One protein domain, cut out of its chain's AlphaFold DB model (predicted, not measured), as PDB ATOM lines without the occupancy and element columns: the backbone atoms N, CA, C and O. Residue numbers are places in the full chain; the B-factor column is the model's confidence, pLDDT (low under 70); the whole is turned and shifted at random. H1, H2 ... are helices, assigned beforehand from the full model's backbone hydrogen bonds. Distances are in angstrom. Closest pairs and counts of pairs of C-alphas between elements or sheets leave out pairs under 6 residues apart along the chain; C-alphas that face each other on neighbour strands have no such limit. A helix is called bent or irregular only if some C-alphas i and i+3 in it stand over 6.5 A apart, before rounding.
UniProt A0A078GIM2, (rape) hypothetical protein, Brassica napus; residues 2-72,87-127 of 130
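Overview. This is residues 2 to 72 and 87 to 127 of the 130 residues of the protein "(rape) hypothetical protein" of Brassica napus (UniProt A0A078GIM2). A long helix, H2, folds back on itself as arms H2a and H2b, and the later part of H1 packs on both arms away from the fold, on residues 27 to 31 of H2a and residues 50 to 54 of H2b, to make a small, loose core. H4 sits close by; H3 and H5 lie farther out, and residues 2 to 12, 59 to 72, 87 to 92 and 119 to 127 stick out. The printed part has 112 residues with five named helices, H1 to H5 in order, and no named strand: all helix. It is loose, with a radius of gyration of the C-alphas of 18.0 A, and flat, spanning 52 by 47 by 26 A.

Along the chain. Start at H2, residues 27 to 69, assigned as one helix by its hydrogen bonds but bent: C-alphas 38 and 41 are 9.2 A apart. Find C-alpha 27 at (1.629, 97.577, 12.443); H2a runs 17.4 A to residue 38. H2b, residues 41 to 69, runs 44.7 A and is irregular, C-alphas 41 and 44 being 7.4 A apart. H1, residues 2 to 22, 29.6 A, has a kink of 37 degrees near residue 11. Past the cut find H3, residues 87 to 97, H4, residues 103 to 109, and H5, residues 115 to 125, ending at C-alpha 125 (-7.992, 83.000, -5.264).

Arrangement. H2a and H2b touch at a shallow tilt of 32 degrees, opposite ways, closest at the C-alphas of Phe 35 and Cys 43, 4.9 A. H1 and H2a are a helical hairpin, closest at C-alphas 21 and 27, 3.9 A. H1 touches H2b at a steep tilt of 59 degrees, with C-alphas 18 and 50 closest, 6.2 A. H4 is close but not clearly touching H2b, C-alphas 58 and 104 being closest at 7.6 A, and likewise H3, C-alphas 96 and 103 at 6.7 A. H5 is apart from H4. Every O i to N i+4 pair is within hydrogen-bond range in H3, H4 and H5; H1 has 15 of 17, H2a 7 of 8, H2b 24 of 25.

Size, cuts and confidence. The C-alphas farthest apart, of Lys 2 and Gly 87, are 53.4 A apart. Residues 73 to 86 are not printed, and C-alphas 72 and 87 stand 21.0 A apart across the cut. The links printed whole are tight. The pLDDT is under 70 at residues 65 to 72, 95 to 99 and 113 to 127.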
ATOM      1  N   LYS A   2      -2.065 126.821   3.782       74.00
ATOM      2  CA  LYS A   2      -1.091 125.908   4.421       74.00
ATOM      3  C   LYS A   2      -1.229 125.780   5.948       74.00
ATOM      4  O   LYS A   2      -1.397 124.676   6.433       74.00
ATOM      5  N   LEU A   3      -1.304 126.897   6.680       77.94
ATOM      6  CA  LEU A   3      -1.441 126.885   8.149       77.94
ATOM      7  C   LEU A   3      -2.681 126.137   8.668       77.94
ATOM      8  O   LEU A   3      -2.629 125.505   9.716       77.94
ATOM      9  N   LYS A   4      -3.805 126.201   7.942       78.44
ATOM     10  CA  LYS A   4      -5.012 125.452   8.316       78.44
ATOM     11  C   LYS A   4      -4.817 123.962   8.044       78.44
ATOM     12  O   LYS A   4      -5.183 123.150   8.881       78.44
ATOM     13  N   PHE A   5      -4.221 123.622   6.900       79.00
ATOM     14  CA  PHE A   5      -3.955 122.237   6.524       79.00
ATOM     15  C   PHE A   5      -2.998 121.553   7.500       79.00
ATOM     16  O   PHE A   5      -3.316 120.471   7.964       79.00
ATOM     17  N   GLU A   6      -1.887 122.193   7.867       81.62
ATOM     18  CA  GLU A   6      -0.920 121.600   8.801       81.62
ATOM     19  C   GLU A   6      -1.524 121.345  10.178       81.62
ATOM     20  O   GLU A   6      -1.332 120.268  10.734       81.62
ATOM     21  N   LYS A   7      -2.349 122.273  10.679       80.75
ATOM     22  CA  LYS A   7      -3.072 122.076  11.938       80.75
ATOM     23  C   LYS A   7      -3.970 120.834  11.898       80.75
ATOM     24  O   LYS A   7      -3.900 119.999  12.793       80.75
ATOM     25  N   TYR A   8      -4.805 120.703  10.865       78.62
ATOM     26  CA  TYR A   8      -5.675 119.532  10.737       78.62
ATOM     27  C   TYR A   8      -4.865 118.260  10.486       78.62
ATOM     28  O   TYR A   8      -5.175 117.211  11.041       78.62
ATOM     29  N   TRP A   9      -3.811 118.342   9.678       79.81
ATOM     30  CA  TRP A   9      -2.960 117.206   9.359       79.81
ATOM     31  C   TRP A   9      -2.284 116.634  10.602       79.81
ATOM     32  O   TRP A   9      -2.283 115.417  10.766       79.81
ATOM     33  N   GLU A  10      -1.781 117.473  11.512       77.31
ATOM     34  CA  GLU A  10      -1.238 116.992  12.786       77.31
ATOM     35  C   GLU A  10      -2.291 116.241  13.612       77.31
ATOM     36  O   GLU A  10      -2.015 115.129  14.070       77.31
ATOM     37  N   GLU A  11      -3.509 116.776  13.735       72.56
ATOM     38  CA  GLU A  11      -4.602 116.149  14.494       72.56
ATOM     39  C   GLU A  11      -5.057 114.806  13.883       72.56
ATOM     40  O   GLU A  11      -5.202 113.810  14.599       72.56
ATOM     41  N   TYR A  12      -5.235 114.739  12.558       77.12
ATOM     42  CA  TYR A  12      -5.631 113.508  11.857       77.12
ATOM     43  C   TYR A  12      -4.492 112.486  11.747       77.12
ATOM     44  O   TYR A  12      -4.764 111.285  11.649       77.12
ATOM     45  N   SER A  13      -3.227 112.924  11.805       83.56
ATOM     46  CA  SER A  13      -2.068 112.032  11.666       83.56
ATOM     47  C   SER A  13      -2.034 110.941  12.732       83.56
ATOM     48  O   SER A  13      -1.650 109.809  12.446       83.56
ATOM     49  N   ASP A  14      -2.499 111.247  13.944       87.69
ATOM     50  CA  ASP A  14      -2.522 110.278  15.034       87.69
ATOM     51  C   ASP A  14      -3.626 109.226  14.849       87.69
ATOM     52  O   ASP A  14      -3.411 108.059  15.166       87.69
ATOM     53  N   ILE A  15      -4.797 109.613  14.329       89.50
ATOM     54  CA  ILE A  15      -5.899 108.676  14.043       89.50
ATOM     55  C   ILE A  15      -5.485 107.726  12.919       89.50
ATOM     56  O   ILE A  15      -5.673 106.516  13.035       89.50
ATOM     57  N   LEU A  16      -4.870 108.265  11.864       89.94
ATOM     58  CA  LEU A  16      -4.354 107.469  10.756       89.94
ATOM     59  C   LEU A  16      -3.268 106.496  11.229       89.94
ATOM     60  O   LEU A  16      -3.269 105.333  10.834       89.94
ATOM     61  N   ALA A  17      -2.378 106.943  12.119       91.44
ATOM     62  CA  ALA A  17      -1.358 106.079  12.694       91.44
ATOM     63  C   ALA A  17      -1.967 104.954  13.542       91.44
ATOM     64  O   ALA A  17      -1.562 103.803  13.414       91.44
ATOM     65  N   VAL A  18      -2.979 105.247  14.364       91.94
ATOM     66  CA  VAL A  18      -3.705 104.209  15.114       91.94
ATOM     67  C   VAL A  18      -4.361 103.201  14.167       91.94
ATOM     68  O   VAL A  18      -4.215 102.000  14.383       91.94
ATOM     69  N   ALA A  19      -5.023 103.666  13.105       91.06
ATOM     70  CA  ALA A  19      -5.634 102.793  12.104       91.06
ATOM     71  C   ALA A  19      -4.594 101.895  11.414       91.06
ATOM     72  O   ALA A  19      -4.820 100.698  11.280       91.06
ATOM     73  N   ALA A  20      -3.426 102.443  11.065       91.25
ATOM     74  CA  ALA A  20      -2.333 101.675  10.476       91.25
ATOM     75  C   ALA A  20      -1.788 100.596  11.427       91.25
ATOM     76  O   ALA A  20      -1.453  99.506  10.979       91.25
ATOM     77  N   VAL A  21      -1.725 100.840  12.743       91.94
ATOM     78  CA  VAL A  21      -1.280  99.788  13.676       91.94
ATOM     79  C   VAL A  21      -2.307  98.666  13.804       91.94
ATOM     80  O   VAL A  21      -1.931  97.499  13.931       91.94
ATOM     81  N   LEU A  22      -3.595  99.007  13.783       88.75
ATOM     82  CA  LEU A  22      -4.688  98.033  13.829       88.75
ATOM     83  C   LEU A  22      -4.851  97.256  12.515       88.75
ATOM     84  O   LEU A  22      -5.564  96.256  12.501       88.75
ATOM     85  N   ASP A  23      -4.180  97.680  11.443       87.00
ATOM     86  CA  ASP A  23      -4.068  96.909  10.211       87.00
ATOM     87  C   ASP A  23      -2.966  95.832  10.354       87.00
ATOM     88  O   ASP A  23      -1.793  96.175  10.574       87.00
ATOM     89  N   PRO A  24      -3.298  94.532  10.197       81.38
ATOM     90  CA  PRO A  24      -2.342  93.429  10.331       81.38
ATOM     91  C   PRO A  24      -1.131  93.518   9.392       81.38
ATOM     92  O   PRO A  24      -0.105  92.880   9.644       81.38
ATOM     93  N   ARG A  25      -1.243  94.282   8.300       81.81
ATOM     94  CA  ARG A  25      -0.216  94.423   7.261       81.81
ATOM     95  C   ARG A  25       0.799  95.518   7.571       81.81
ATOM     96  O   ARG A  25       1.897  95.481   7.028       81.81
ATOM     97  N   LEU A  26       0.434  96.505   8.389       83.31
ATOM     98  CA  LEU A  26       1.213  97.734   8.559       83.31
ATOM     99  C   LEU A  26       1.882  97.778   9.947       83.31
ATOM    100  O   LEU A  26       3.106  97.906  10.028       83.31
ATOM    101  N   LYS A  27       1.135  97.576  11.042       86.88
ATOM    102  CA  LYS A  27       1.629  97.577  12.443       86.88
ATOM    103  C   LYS A  27       2.657  98.697  12.749       86.88
ATOM    104  O   LYS A  27       2.725  99.733  12.089       86.88
ATOM    105  N   PHE A  28       3.448  98.537  13.815       89.81
ATOM    106  CA  PHE A  28       4.411  99.562  14.242       89.81
ATOM    107  C   PHE A  28       5.627  99.698  13.326       89.81
ATOM    108  O   PHE A  28       6.182 100.790  13.243       89.81
ATOM    109  N   HIS A  29       6.029  98.636  12.627       87.69
ATOM    110  CA  HIS A  29       7.217  98.675  11.772       87.69
ATOM    111  C   HIS A  29       7.019  99.601  10.563       87.69
ATOM    112  O   HIS A  29       7.902 100.386  10.223       87.69
ATOM    113  N   PHE A  30       5.822  99.587   9.966       88.38
ATOM    114  CA  PHE A  30       5.477 100.529   8.904       88.38
ATOM    115  C   PHE A  30       5.488 101.978   9.402       88.38
ATOM    116  O   PHE A  30       6.026 102.858   8.736       88.38
ATOM    117  N   LEU A  31       4.941 102.236  10.594       90.56
ATOM    118  CA  LEU A  31       4.960 103.582  11.172       90.56
ATOM    119  C   LEU A  31       6.363 104.072  11.506       90.56
ATOM    120  O   LEU A  31       6.651 105.251  11.310       90.56
ATOM    121  N   GLU A  32       7.223 103.190  12.008       91.56
ATOM    122  CA  GLU A  32       8.626 103.507  12.266       91.56
ATOM    123  C   GLU A  32       9.320 103.965  10.978       91.56
ATOM    124  O   GLU A  32       9.950 105.022  10.981       91.56
ATOM    125  N   TYR A  33       9.096 103.258   9.865       90.50
ATOM    126  CA  TYR A  33       9.572 103.662   8.541       90.50
ATOM    127  C   TYR A  33       8.983 105.009   8.081       90.50
ATOM    128  O   TYR A  33       9.715 105.914   7.673       90.50
ATOM    129  N   CYS A  34       7.662 105.195   8.171       90.31
ATOM    130  CA  CYS A  34       7.023 106.446   7.752       90.31
ATOM    131  C   CYS A  34       7.540 107.652   8.543       90.31
ATOM    132  O   CYS A  34       7.809 108.709   7.968       90.31
ATOM    133  N   PHE A  35       7.693 107.511   9.859       90.62
ATOM    134  CA  PHE A  35       8.209 108.587  10.692       90.62
ATOM    135  C   PHE A  35       9.708 108.800  10.511       90.62
ATOM    136  O   PHE A  35      10.131 109.950  10.577       90.62
ATOM    137  N   SER A  36      10.500 107.760  10.231       90.62
ATOM    138  CA  SER A  36      11.925 107.938   9.933       90.62
ATOM    139  C   SER A  36      12.158 108.725   8.648       90.62
ATOM    140  O   SER A  36      13.058 109.559   8.595       90.62
ATOM    141  N   VAL A  37      11.328 108.484   7.626       91.62
ATOM    142  CA  VAL A  37      11.393 109.200   6.342       91.62
ATOM    143  C   VAL A  37      10.959 110.657   6.495       91.62
ATOM    144  O   VAL A  37      11.537 111.534   5.863       91.62
ATOM    145  N   LEU A  38       9.948 110.921   7.326       88.12
ATOM    146  CA  LEU A  38       9.439 112.275   7.525       88.12
ATOM    147  C   LEU A  38      10.357 113.115   8.419       88.12
ATOM    148  O   LEU A  38      10.726 114.226   8.053       88.12
ATOM    149  N   ASP A  39      10.677 112.600   9.606       88.94
ATOM    150  CA  ASP A  39      11.548 113.254  10.577       88.94
ATOM    151  C   ASP A  39      12.063 112.246  11.616       88.94
ATOM    152  O   ASP A  39      11.424 111.929  12.629       88.94
ATOM    153  N   GLN A  40      13.288 111.783  11.380       89.62
ATOM    154  CA  GLN A  40      13.982 110.832  12.239       89.62
ATOM    155  C   GLN A  40      14.126 111.316  13.691       89.62
ATOM    156  O   GLN A  40      14.136 110.496  14.614       89.62
ATOM    157  N   SER A  41      14.209 112.631  13.921       91.00
ATOM    158  CA  SER A  41      14.399 113.191  15.264       91.00
ATOM    159  C   SER A  41      13.153 113.032  16.138       91.00
ATOM    160  O   SER A  41      13.252 112.788  17.344       91.00
ATOM    161  N   THR A  42      11.963 113.098  15.535       89.44
ATOM    162  CA  THR A  42      10.686 112.974  16.244       89.44
ATOM    163  C   THR A  42      10.079 111.578  16.165       89.44
ATOM    164  O   THR A  42       9.163 111.283  16.939       89.44
ATOM    165  N   CYS A  43      10.626 110.688  15.329       90.50
ATOM    166  CA  CYS A  43      10.140 109.323  15.113       90.50
ATOM    167  C   CYS A  43       9.839 108.559  16.413       90.50
ATOM    168  O   CYS A  43       8.689 108.190  16.662       90.50
ATOM    169  N   LYS A  44      10.826 108.410  17.310       92.19
ATOM    170  CA  LYS A  44      10.646 107.687  18.586       92.19
ATOM    171  C   LYS A  44       9.527 108.276  19.449       92.19
ATOM    172  O   LYS A  44       8.732 107.539  20.031       92.19
ATOM    173  N   ARG A  45       9.446 109.609  19.515       93.44
ATOM    174  CA  ARG A  45       8.424 110.328  20.290       93.44
ATOM    175  C   ARG A  45       7.028 110.092  19.716       93.44
ATOM    176  O   ARG A  45       6.095 109.838  20.476       93.44
ATOM    177  N   ARG A  46       6.881 110.142  18.390       90.75
ATOM    178  CA  ARG A  46       5.604 109.888  17.708       90.75
ATOM    179  C   ARG A  46       5.166 108.434  17.851       90.75
ATOM    180  O   ARG A  46       4.014 108.188  18.195       90.75
ATOM    181  N   LEU A  47       6.086 107.483  17.698       93.06
ATOM    182  CA  LEU A  47       5.799 106.059  17.876       93.06
ATOM    183  C   LEU A  47       5.324 105.751  19.307       93.06
ATOM    184  O   LEU A  47       4.316 105.069  19.498       93.06
ATOM    185  N   ALA A  48       5.987 106.323  20.318       93.81
ATOM    186  CA  ALA A  48       5.578 106.197  21.717       93.81
ATOM    187  C   ALA A  48       4.193 106.813  21.989       93.81
ATOM    188  O   ALA A  48       3.392 106.231  22.726       93.81
ATOM    189  N   ASN A  49       3.881 107.959  21.369       93.12
ATOM    190  CA  ASN A  49       2.561 108.588  21.460       93.12
ATOM    191  C   ASN A  49       1.464 107.671  20.898       93.12
ATOM    192  O   ASN A  49       0.482 107.393  21.587       93.12
ATOM    193  N   VAL A  50       1.658 107.133  19.688       93.31
ATOM    194  CA  VAL A  50       0.712 106.198  19.053       93.31
ATOM    195  C   VAL A  50       0.528 104.951  19.915       93.31
ATOM    196  O   VAL A  50      -0.607 104.555  20.188       93.31
ATOM    197  N   ARG A  51       1.623 104.386  20.440       93.88
ATOM    198  CA  ARG A  51       1.570 103.249  21.365       93.88
ATOM    199  C   ARG A  51       0.699 103.568  22.579       93.88
ATOM    200  O   ARG A  51      -0.246 102.834  22.855       93.88
ATOM    201  N   SER A  52       0.933 104.696  23.249       94.31
ATOM    202  CA  SER A  52       0.117 105.129  24.393       94.31
ATOM    203  C   SER A  52      -1.374 105.230  24.048       94.31
ATOM    204  O   SER A  52      -2.216 104.753  24.812       94.31
ATOM    205  N   LYS A  53      -1.716 105.804  22.887       93.06
ATOM    206  CA  LYS A  53      -3.110 105.941  22.435       93.06
ATOM    207  C   LYS A  53      -3.789 104.590  22.225       93.06
ATOM    208  O   LYS A  53      -4.919 104.419  22.675       93.06
ATOM    209  N   ILE A  54      -3.099 103.627  21.621       93.56
ATOM    210  CA  ILE A  54      -3.640 102.283  21.370       93.56
ATOM    211  C   ILE A  54      -3.914 101.543  22.680       93.56
ATOM    212  O   ILE A  54      -5.009 101.014  22.855       93.56
ATOM    213  N   TYR A  55      -2.982 101.559  23.640       92.50
ATOM    214  CA  TYR A  55      -3.218 100.914  24.941       92.50
ATOM    215  C   TYR A  55      -4.354 101.586  25.723       92.50
ATOM    216  O   TYR A  55      -5.157 100.895  26.354       92.50
ATOM    217  N   LYS A  56      -4.473 102.920  25.658       93.06
ATOM    218  CA  LYS A  56      -5.609 103.645  26.255       93.06
ATOM    219  C   LYS A  56      -6.936 103.241  25.613       93.06
ATOM    220  O   LYS A  56      -7.891 102.963  26.337       93.06
ATOM    221  N   LEU A  57      -6.985 103.175  24.282       91.06
ATOM    222  CA  LEU A  57      -8.171 102.764  23.530       91.06
ATOM    223  C   LEU A  57      -8.578 101.329  23.887       91.06
ATOM    224  O   LEU A  57      -9.728 101.083  24.242       91.06
ATOM    225  N   PHE A  58      -7.619 100.405  23.886       89.06
ATOM    226  CA  PHE A  58      -7.838  99.012  24.268       89.06
ATOM    227  C   PHE A  58      -8.368  98.883  25.704       89.06
ATOM    228  O   PHE A  58      -9.339  98.165  25.954       89.06
ATOM    229  N   GLY A  59      -7.788  99.628  26.650       88.25
ATOM    230  CA  GLY A  59      -8.258  99.670  28.034       88.25
ATOM    231  C   GLY A  59      -9.699 100.173  28.165       88.25
ATOM    232  O   GLY A  59     -10.489  99.583  28.906       88.25
ATOM    233  N   ALA A  60     -10.066 101.219  27.419       89.50
ATOM    234  CA  ALA A  60     -11.426 101.756  27.399       89.50
ATOM    235  C   ALA A  60     -12.441 100.736  26.854       89.50
ATOM    236  O   ALA A  60     -13.479 100.511  27.478       89.50
ATOM    237  N   TYR A  61     -12.119 100.056  25.749       85.12
ATOM    238  CA  TYR A  61     -12.977  99.013  25.175       85.12
ATOM    239  C   TYR A  61     -13.172  97.828  26.124       85.12
ATOM    240  O   TYR A  61     -14.303  97.400  26.356       85.12
ATOM    241  N   LYS A  62     -12.091  97.344  26.747       80.31
ATOM    242  CA  LYS A  62     -12.158  96.252  27.729       80.31
ATOM    243  C   LYS A  62     -13.027  96.615  28.937       80.31
ATOM    244  O   LYS A  62     -13.764  95.773  29.447       80.31
ATOM    245  N   LYS A  63     -12.954  97.865  29.408       79.38
ATOM    246  CA  LYS A  63     -13.794  98.356  30.510       79.38
ATOM    247  C   LYS A  63     -15.269  98.409  30.109       79.38
ATOM    248  O   LYS A  63     -16.111  97.954  30.878       79.38
ATOM    249  N   ASN A  64     -15.574  98.911  28.914       71.25
ATOM    250  CA  ASN A  64     -16.949  99.004  28.424       71.25
ATOM    251  C   ASN A  64     -17.587  97.621  28.237       71.25
ATOM    252  O   ASN A  64     -18.724  97.433  28.655       71.25
ATOM    253  N   GLN A  65     -16.838  96.628  27.740       65.12
ATOM    254  CA  GLN A  65     -17.321  95.243  27.666       65.12
ATOM    255  C   GLN A  65     -17.760  94.701  29.032       65.12
ATOM    256  O   GLN A  65     -18.808  94.066  29.119       65.12
ATOM    257  N   ARG A  66     -17.009  94.986  30.107       58.78
ATOM    258  CA  ARG A  66     -17.362  94.561  31.476       58.78
ATOM    259  C   ARG A  66     -18.616  95.245  32.020       58.78
ATOM    260  O   ARG A  66     -19.356  94.636  32.781       58.78
ATOM    261  N   ILE A  67     -18.847  96.503  31.650       58.72
ATOM    262  CA  ILE A  67     -20.028  97.258  32.090       58.72
ATOM    263  C   ILE A  67     -21.281  96.751  31.363       58.72
ATOM    264  O   ILE A  67     -22.314  96.566  31.999       58.72
ATOM    265  N   SER A  68     -21.181  96.456  30.065       53.53
ATOM    266  CA  SER A  68     -22.286  95.889  29.281       53.53
ATOM    267  C   SER A  68     -22.671  94.474  29.720       53.53
ATOM    268  O   SER A  68     -23.851  94.148  29.726       53.53
ATOM    269  N   SER A  69     -21.708  93.651  30.149       50.00
ATOM    270  CA  SER A  69     -21.972  92.279  30.621       50.00
ATOM    271  C   SER A  69     -22.494  92.201  32.064       50.00
ATOM    272  O   SER A  69     -23.102  91.203  32.431       50.00
ATOM    273  N   ALA A  70     -22.344  93.253  32.878       50.00
ATOM    274  CA  ALA A  70     -22.918  93.308  34.228       50.00
ATOM    275  C   ALA A  70     -24.437  93.590  34.249       50.00
ATOM    276  O   ALA A  70     -25.085  93.356  35.266       50.00
ATOM    277  N   ALA A  71     -25.013  94.085  33.146       52.72
ATOM    278  CA  ALA A  71     -26.447  94.358  33.023       52.72
ATOM    279  C   ALA A  71     -27.273  93.136  32.571       52.72
ATOM    280  O   ALA A  71     -28.501  93.206  32.544       52.72
ATOM    281  N   THR A  72     -26.628  92.016  32.227       41.69
ATOM    282  CA  THR A  72     -27.297  90.784  31.793       41.69
ATOM    283  C   THR A  72     -26.987  89.673  32.787       41.69
ATOM    284  O   THR A  72     -25.877  89.159  32.878       41.69
ATOM    285  N   GLY A  87     -16.958  78.317  20.353       81.12
ATOM    286  CA  GLY A  87     -15.965  77.234  20.422       81.12
ATOM    287  C   GLY A  87     -14.600  77.645  19.860       81.12
ATOM    288  O   GLY A  87     -13.565  77.380  20.472       81.12
ATOM    289  N   PHE A  88     -14.602  78.374  18.741       79.06
ATOM    290  CA  PHE A  88     -13.387  78.947  18.161       79.06
ATOM    291  C   PHE A  88     -12.754  79.988  19.094       79.06
ATOM    292  O   PHE A  88     -11.545  79.962  19.327       79.06
ATOM    293  N   TYR A  89     -13.570  80.861  19.692       76.50
ATOM    294  CA  TYR A  89     -13.095  81.861  20.646       76.50
ATOM    295  C   TYR A  89     -12.446  81.226  21.886       76.50
ATOM    296  O   TYR A  89     -11.394  81.690  22.330       76.50
ATOM    297  N   ALA A  90     -13.022  80.148  22.427       80.69
ATOM    298  CA  ALA A  90     -12.459  79.420  23.566       80.69
ATOM    299  C   ALA A  90     -11.094  78.791  23.235       80.69
ATOM    300  O   ALA A  90     -10.145  78.937  24.007       80.69
ATOM    301  N   PHE A  91     -10.969  78.163  22.061       80.81
ATOM    302  CA  PHE A  91      -9.703  77.608  21.573       80.81
ATOM    303  C   PHE A  91      -8.625  78.689  21.415       80.81
ATOM    304  O   PHE A  91      -7.504  78.545  21.909       80.81
ATOM    305  N   PHE A  92      -8.973  79.812  20.780       73.06
ATOM    306  CA  PHE A  92      -8.052  80.929  20.588       73.06
ATOM    307  C   PHE A  92      -7.636  81.569  21.923       73.06
ATOM    308  O   PHE A  92      -6.457  81.838  22.154       73.06
ATOM    309  N   SER A  93      -8.588  81.751  22.841       70.44
ATOM    310  CA  SER A  93      -8.339  82.329  24.168       70.44
ATOM    311  C   SER A  93      -7.397  81.467  25.005       70.44
ATOM    312  O   SER A  93      -6.531  81.994  25.700       70.44
ATOM    313  N   GLN A  94      -7.500  80.141  24.906       70.69
ATOM    314  CA  GLN A  94      -6.607  79.219  25.610       70.69
ATOM    315  C   GLN A  94      -5.145  79.362  25.149       70.69
ATOM    316  O   GLN A  94      -4.227  79.303  25.968       70.69
ATOM    317  N   LYS A  95      -4.924  79.652  23.860       66.38
ATOM    318  CA  LYS A  95      -3.596  79.947  23.295       66.38
ATOM    319  C   LYS A  95      -3.006  81.256  23.840       66.38
ATOM    320  O   LYS A  95      -1.799  81.343  24.047       66.38
ATOM    321  N   ALA A  96      -3.852  82.250  24.120       61.66
ATOM    322  CA  ALA A  96      -3.438  83.518  24.723       61.66
ATOM    323  C   ALA A  96      -3.066  83.378  26.214       61.66
ATOM    324  O   ALA A  96      -2.092  83.984  26.665       61.66
ATOM    325  N   VAL A  97      -3.790  82.540  26.968       59.25
ATOM    326  CA  VAL A  97      -3.547  82.297  28.406       59.25
ATOM    327  C   VAL A  97      -2.158  81.701  28.664       59.25
ATOM    328  O   VAL A  97      -1.513  82.072  29.642       59.25
ATOM    329  N   GLY A  98      -1.643  80.859  27.763       61.81
ATOM    330  CA  GLY A  98      -0.304  80.266  27.891       61.81
ATOM    331  C   GLY A  98       0.864  81.255  27.763       61.81
ATOM    332  O   GLY A  98       1.968  80.944  28.198       61.81
ATOM    333  N   SER A  99       0.645  82.448  27.195       62.28
ATOM    334  CA  SER A  99       1.711  83.430  26.936       62.28
ATOM    335  C   SER A  99       1.845  84.514  28.015       62.28
ATOM    336  O   SER A  99       2.838  85.241  27.998       62.28
ATOM    337  N   GLY A 100       0.853  84.698  28.897       71.62
ATOM    338  CA  GLY A 100       0.834  85.778  29.902       71.62
ATOM    339  C   GLY A 100       0.751  87.211  29.338       71.62
ATOM    340  O   GLY A 100       0.799  88.176  30.097       71.62
ATOM    341  N   LYS A 101       0.625  87.360  28.015       76.31
ATOM    342  CA  LYS A 101       0.541  88.635  27.289       76.31
ATOM    343  C   LYS A 101      -0.917  89.042  27.078       76.31
ATOM    344  O   LYS A 101      -1.801  88.186  27.022       76.31
ATOM    345  N   SER A 102      -1.198  90.340  26.950       81.12
ATOM    346  CA  SER A 102      -2.549  90.770  26.569       81.12
ATOM    347  C   SER A 102      -2.849  90.394  25.111       81.12
ATOM    348  O   SER A 102      -1.932  90.252  24.308       81.12
ATOM    349  N   ALA A 103      -4.129  90.267  24.740       81.50
ATOM    350  CA  ALA A 103      -4.519  89.991  23.351       81.50
ATOM    351  C   ALA A 103      -3.962  91.034  22.360       81.50
ATOM    352  O   ALA A 103      -3.587  90.689  21.244       81.50
ATOM    353  N   LEU A 104      -3.853  92.297  22.795       85.50
ATOM    354  CA  LEU A 104      -3.218  93.354  22.014       85.50
ATOM    355  C   LEU A 104      -1.714  93.104  21.843       85.50
ATOM    356  O   LEU A 104      -1.203  93.262  20.745       85.50
ATOM    357  N   ASP A 105      -1.007  92.698  22.899       85.25
ATOM    358  CA  ASP A 105       0.427  92.396  22.806       85.25
ATOM    359  C   ASP A 105       0.688  91.201  21.879       85.25
ATOM    360  O   ASP A 105       1.621  91.242  21.087       85.25
ATOM    361  N   ILE A 106      -0.167  90.172  21.924       85.81
ATOM    362  CA  ILE A 106      -0.098  89.025  21.003       85.81
ATOM    363  C   ILE A 106      -0.240  89.503  19.553       85.81
ATOM    364  O   ILE A 106       0.596  89.174  18.716       85.81
ATOM    365  N   TYR A 107      -1.246  90.333  19.270       86.75
ATOM    366  CA  TYR A 107      -1.458  90.911  17.943       86.75
ATOM    367  C   TYR A 107      -0.268  91.763  17.468       86.75
ATOM    368  O   TYR A 107       0.123  91.711  16.299       86.75
ATOM    369  N   LEU A 108       0.325  92.556  18.363       86.38
ATOM    370  CA  LEU A 108       1.467  93.407  18.032       86.38
ATOM    371  C   LEU A 108       2.757  92.606  17.787       86.38
ATOM    372  O   LEU A 108       3.577  93.051  16.986       86.38
ATOM    373  N   ASP A 109       2.914  91.451  18.436       85.19
ATOM    374  CA  ASP A 109       4.067  90.553  18.279       85.19
ATOM    375  C   ASP A 109       3.969  89.644  17.042       85.19
ATOM    376  O   ASP A 109       4.981  89.115  16.579       85.19
ATOM    377  N   GLU A 110       2.769  89.433  16.498       81.69
ATOM    378  CA  GLU A 110       2.582  88.646  15.279       81.69
ATOM    379  C   GLU A 110       3.377  89.239  14.104       81.69
ATOM    380  O   GLU A 110       3.359  90.450  13.859       81.69
ATOM    381  N   SER A 111       4.023  88.368  13.326       76.50
ATOM    382  CA  SER A 111       4.758  88.756  12.123       76.50
ATOM    383  C   SER A 111       3.861  89.517  11.143       76.50
ATOM    384  O   SER A 111       2.670  89.226  11.020       76.50
ATOM    385  N   LEU A 112       4.432  90.500  10.443       73.69
ATOM    386  CA  LEU A 112       3.717  91.193   9.375       73.69
ATOM    387  C   LEU A 112       3.331  90.186   8.297       73.69
ATOM    388  O   LEU A 112       4.138  89.333   7.918       73.69
ATOM    389  N   LEU A 113       2.110  90.309   7.785       68.81
ATOM    390  CA  LEU A 113       1.731  89.588   6.583       68.81
ATOM    391  C   LEU A 113       2.565  90.142   5.427       68.81
ATOM    392  O   LEU A 113       2.421  91.308   5.058       68.81
ATOM    393  N   ASP A 114       3.457  89.312   4.892       67.44
ATOM    394  CA  ASP A 114       4.289  89.686   3.756       67.44
ATOM    395  C   ASP A 114       3.387  90.112   2.591       67.44
ATOM    396  O   ASP A 114       2.538  89.347   2.126       67.44
ATOM    397  N   ILE A 115       3.556  91.353   2.132       66.12
ATOM    398  CA  ILE A 115       2.758  91.940   1.055       66.12
ATOM    399  C   ILE A 115       2.836  91.085  -0.212       66.12
ATOM    400  O   ILE A 115       1.825  90.943  -0.903       66.12
ATOM    401  N   TYR A 116       3.989  90.461  -0.468       61.72
ATOM    402  CA  TYR A 116       4.175  89.552  -1.596       61.72
ATOM    403  C   TYR A 116       3.393  88.250  -1.402       61.72
ATOM    404  O   TYR A 116       2.766  87.759  -2.339       61.72
ATOM    405  N   SER A 117       3.333  87.738  -0.171       62.66
ATOM    406  CA  SER A 117       2.510  86.578   0.180       62.66
ATOM    407  C   SER A 117       1.012  86.872   0.011       62.66
ATOM    408  O   SER A 117       0.296  86.082  -0.598       62.66
ATOM    409  N   ILE A 118       0.530  88.052   0.420       62.72
ATOM    410  CA  ILE A 118      -0.880  88.456   0.228       62.72
ATOM    411  C   ILE A 118      -1.226  88.585  -1.262       62.72
ATOM    412  O   ILE A 118      -2.307  88.181  -1.686       62.72
ATOM    413  N   GLN A 119      -0.318  89.134  -2.069       60.00
ATOM    414  CA  GLN A 119      -0.540  89.297  -3.506       60.00
ATOM    415  C   GLN A 119      -0.594  87.940  -4.225       60.00
ATOM    416  O   GLN A 119      -1.449  87.750  -5.090       60.00
ATOM    417  N   CYS A 120       0.222  86.971  -3.798       58.66
ATOM    418  CA  CYS A 120       0.115  85.580  -4.239       58.66
ATOM    419  C   CYS A 120      -1.217  84.935  -3.835       58.66
ATOM    420  O   CYS A 120      -1.821  84.253  -4.654       58.66
ATOM    421  N   TRP A 121      -1.721  85.173  -2.620       53.94
ATOM    422  CA  TRP A 121      -3.020  84.641  -2.185       53.94
ATOM    423  C   TRP A 121      -4.196  85.229  -2.975       53.94
ATOM    424  O   TRP A 121      -5.100  84.493  -3.362       53.94
ATOM    425  N   ILE A 122      -4.170  86.529  -3.279       64.44
ATOM    426  CA  ILE A 122      -5.184  87.173  -4.133       64.44
ATOM    427  C   ILE A 122      -5.126  86.604  -5.558       64.44
ATOM    428  O   ILE A 122      -6.168  86.358  -6.165       64.44
ATOM    429  N   PHE A 123      -3.924  86.348  -6.080       58.44
ATOM    430  CA  PHE A 123      -3.737  85.752  -7.403       58.44
ATOM    431  C   PHE A 123      -4.202  84.287  -7.456       58.44
ATOM    432  O   PHE A 123      -4.877  83.897  -8.404       58.44
ATOM    433  N   LEU A 124      -3.921  83.497  -6.414       59.06
ATOM    434  CA  LEU A 124      -4.380  82.108  -6.292       59.06
ATOM    435  C   LEU A 124      -5.904  82.022  -6.134       59.06
ATOM    436  O   LEU A 124      -6.535  81.228  -6.818       59.06
ATOM    437  N   SER A 125      -6.523  82.925  -5.365       59.12
ATOM    438  CA  SER A 125      -7.992  83.000  -5.264       59.12
ATOM    439  C   SER A 125      -8.696  83.372  -6.578       59.12
ATOM    440  O   SER A 125      -9.891  83.129  -6.719       59.12
ATOM    441  N   HIS A 126      -7.969  83.941  -7.547       57.72
ATOM    442  CA  HIS A 126      -8.464  84.187  -8.906       57.72
ATOM    443  C   HIS A 126      -8.258  82.996  -9.856       57.72
ATOM    444  O   HIS A 126      -8.852  82.986 -10.931       57.72
ATOM    445  N   PHE A 127      -7.440  82.007  -9.480       56.78
ATOM    446  CA  PHE A 127      -7.161  80.812 -10.283       56.78
ATOM    447  C   PHE A 127      -7.905  79.550  -9.814       56.78
ATOM    448  O   PHE A 127      -7.970  78.596 -10.580       56.78
TER     449      PHE A 127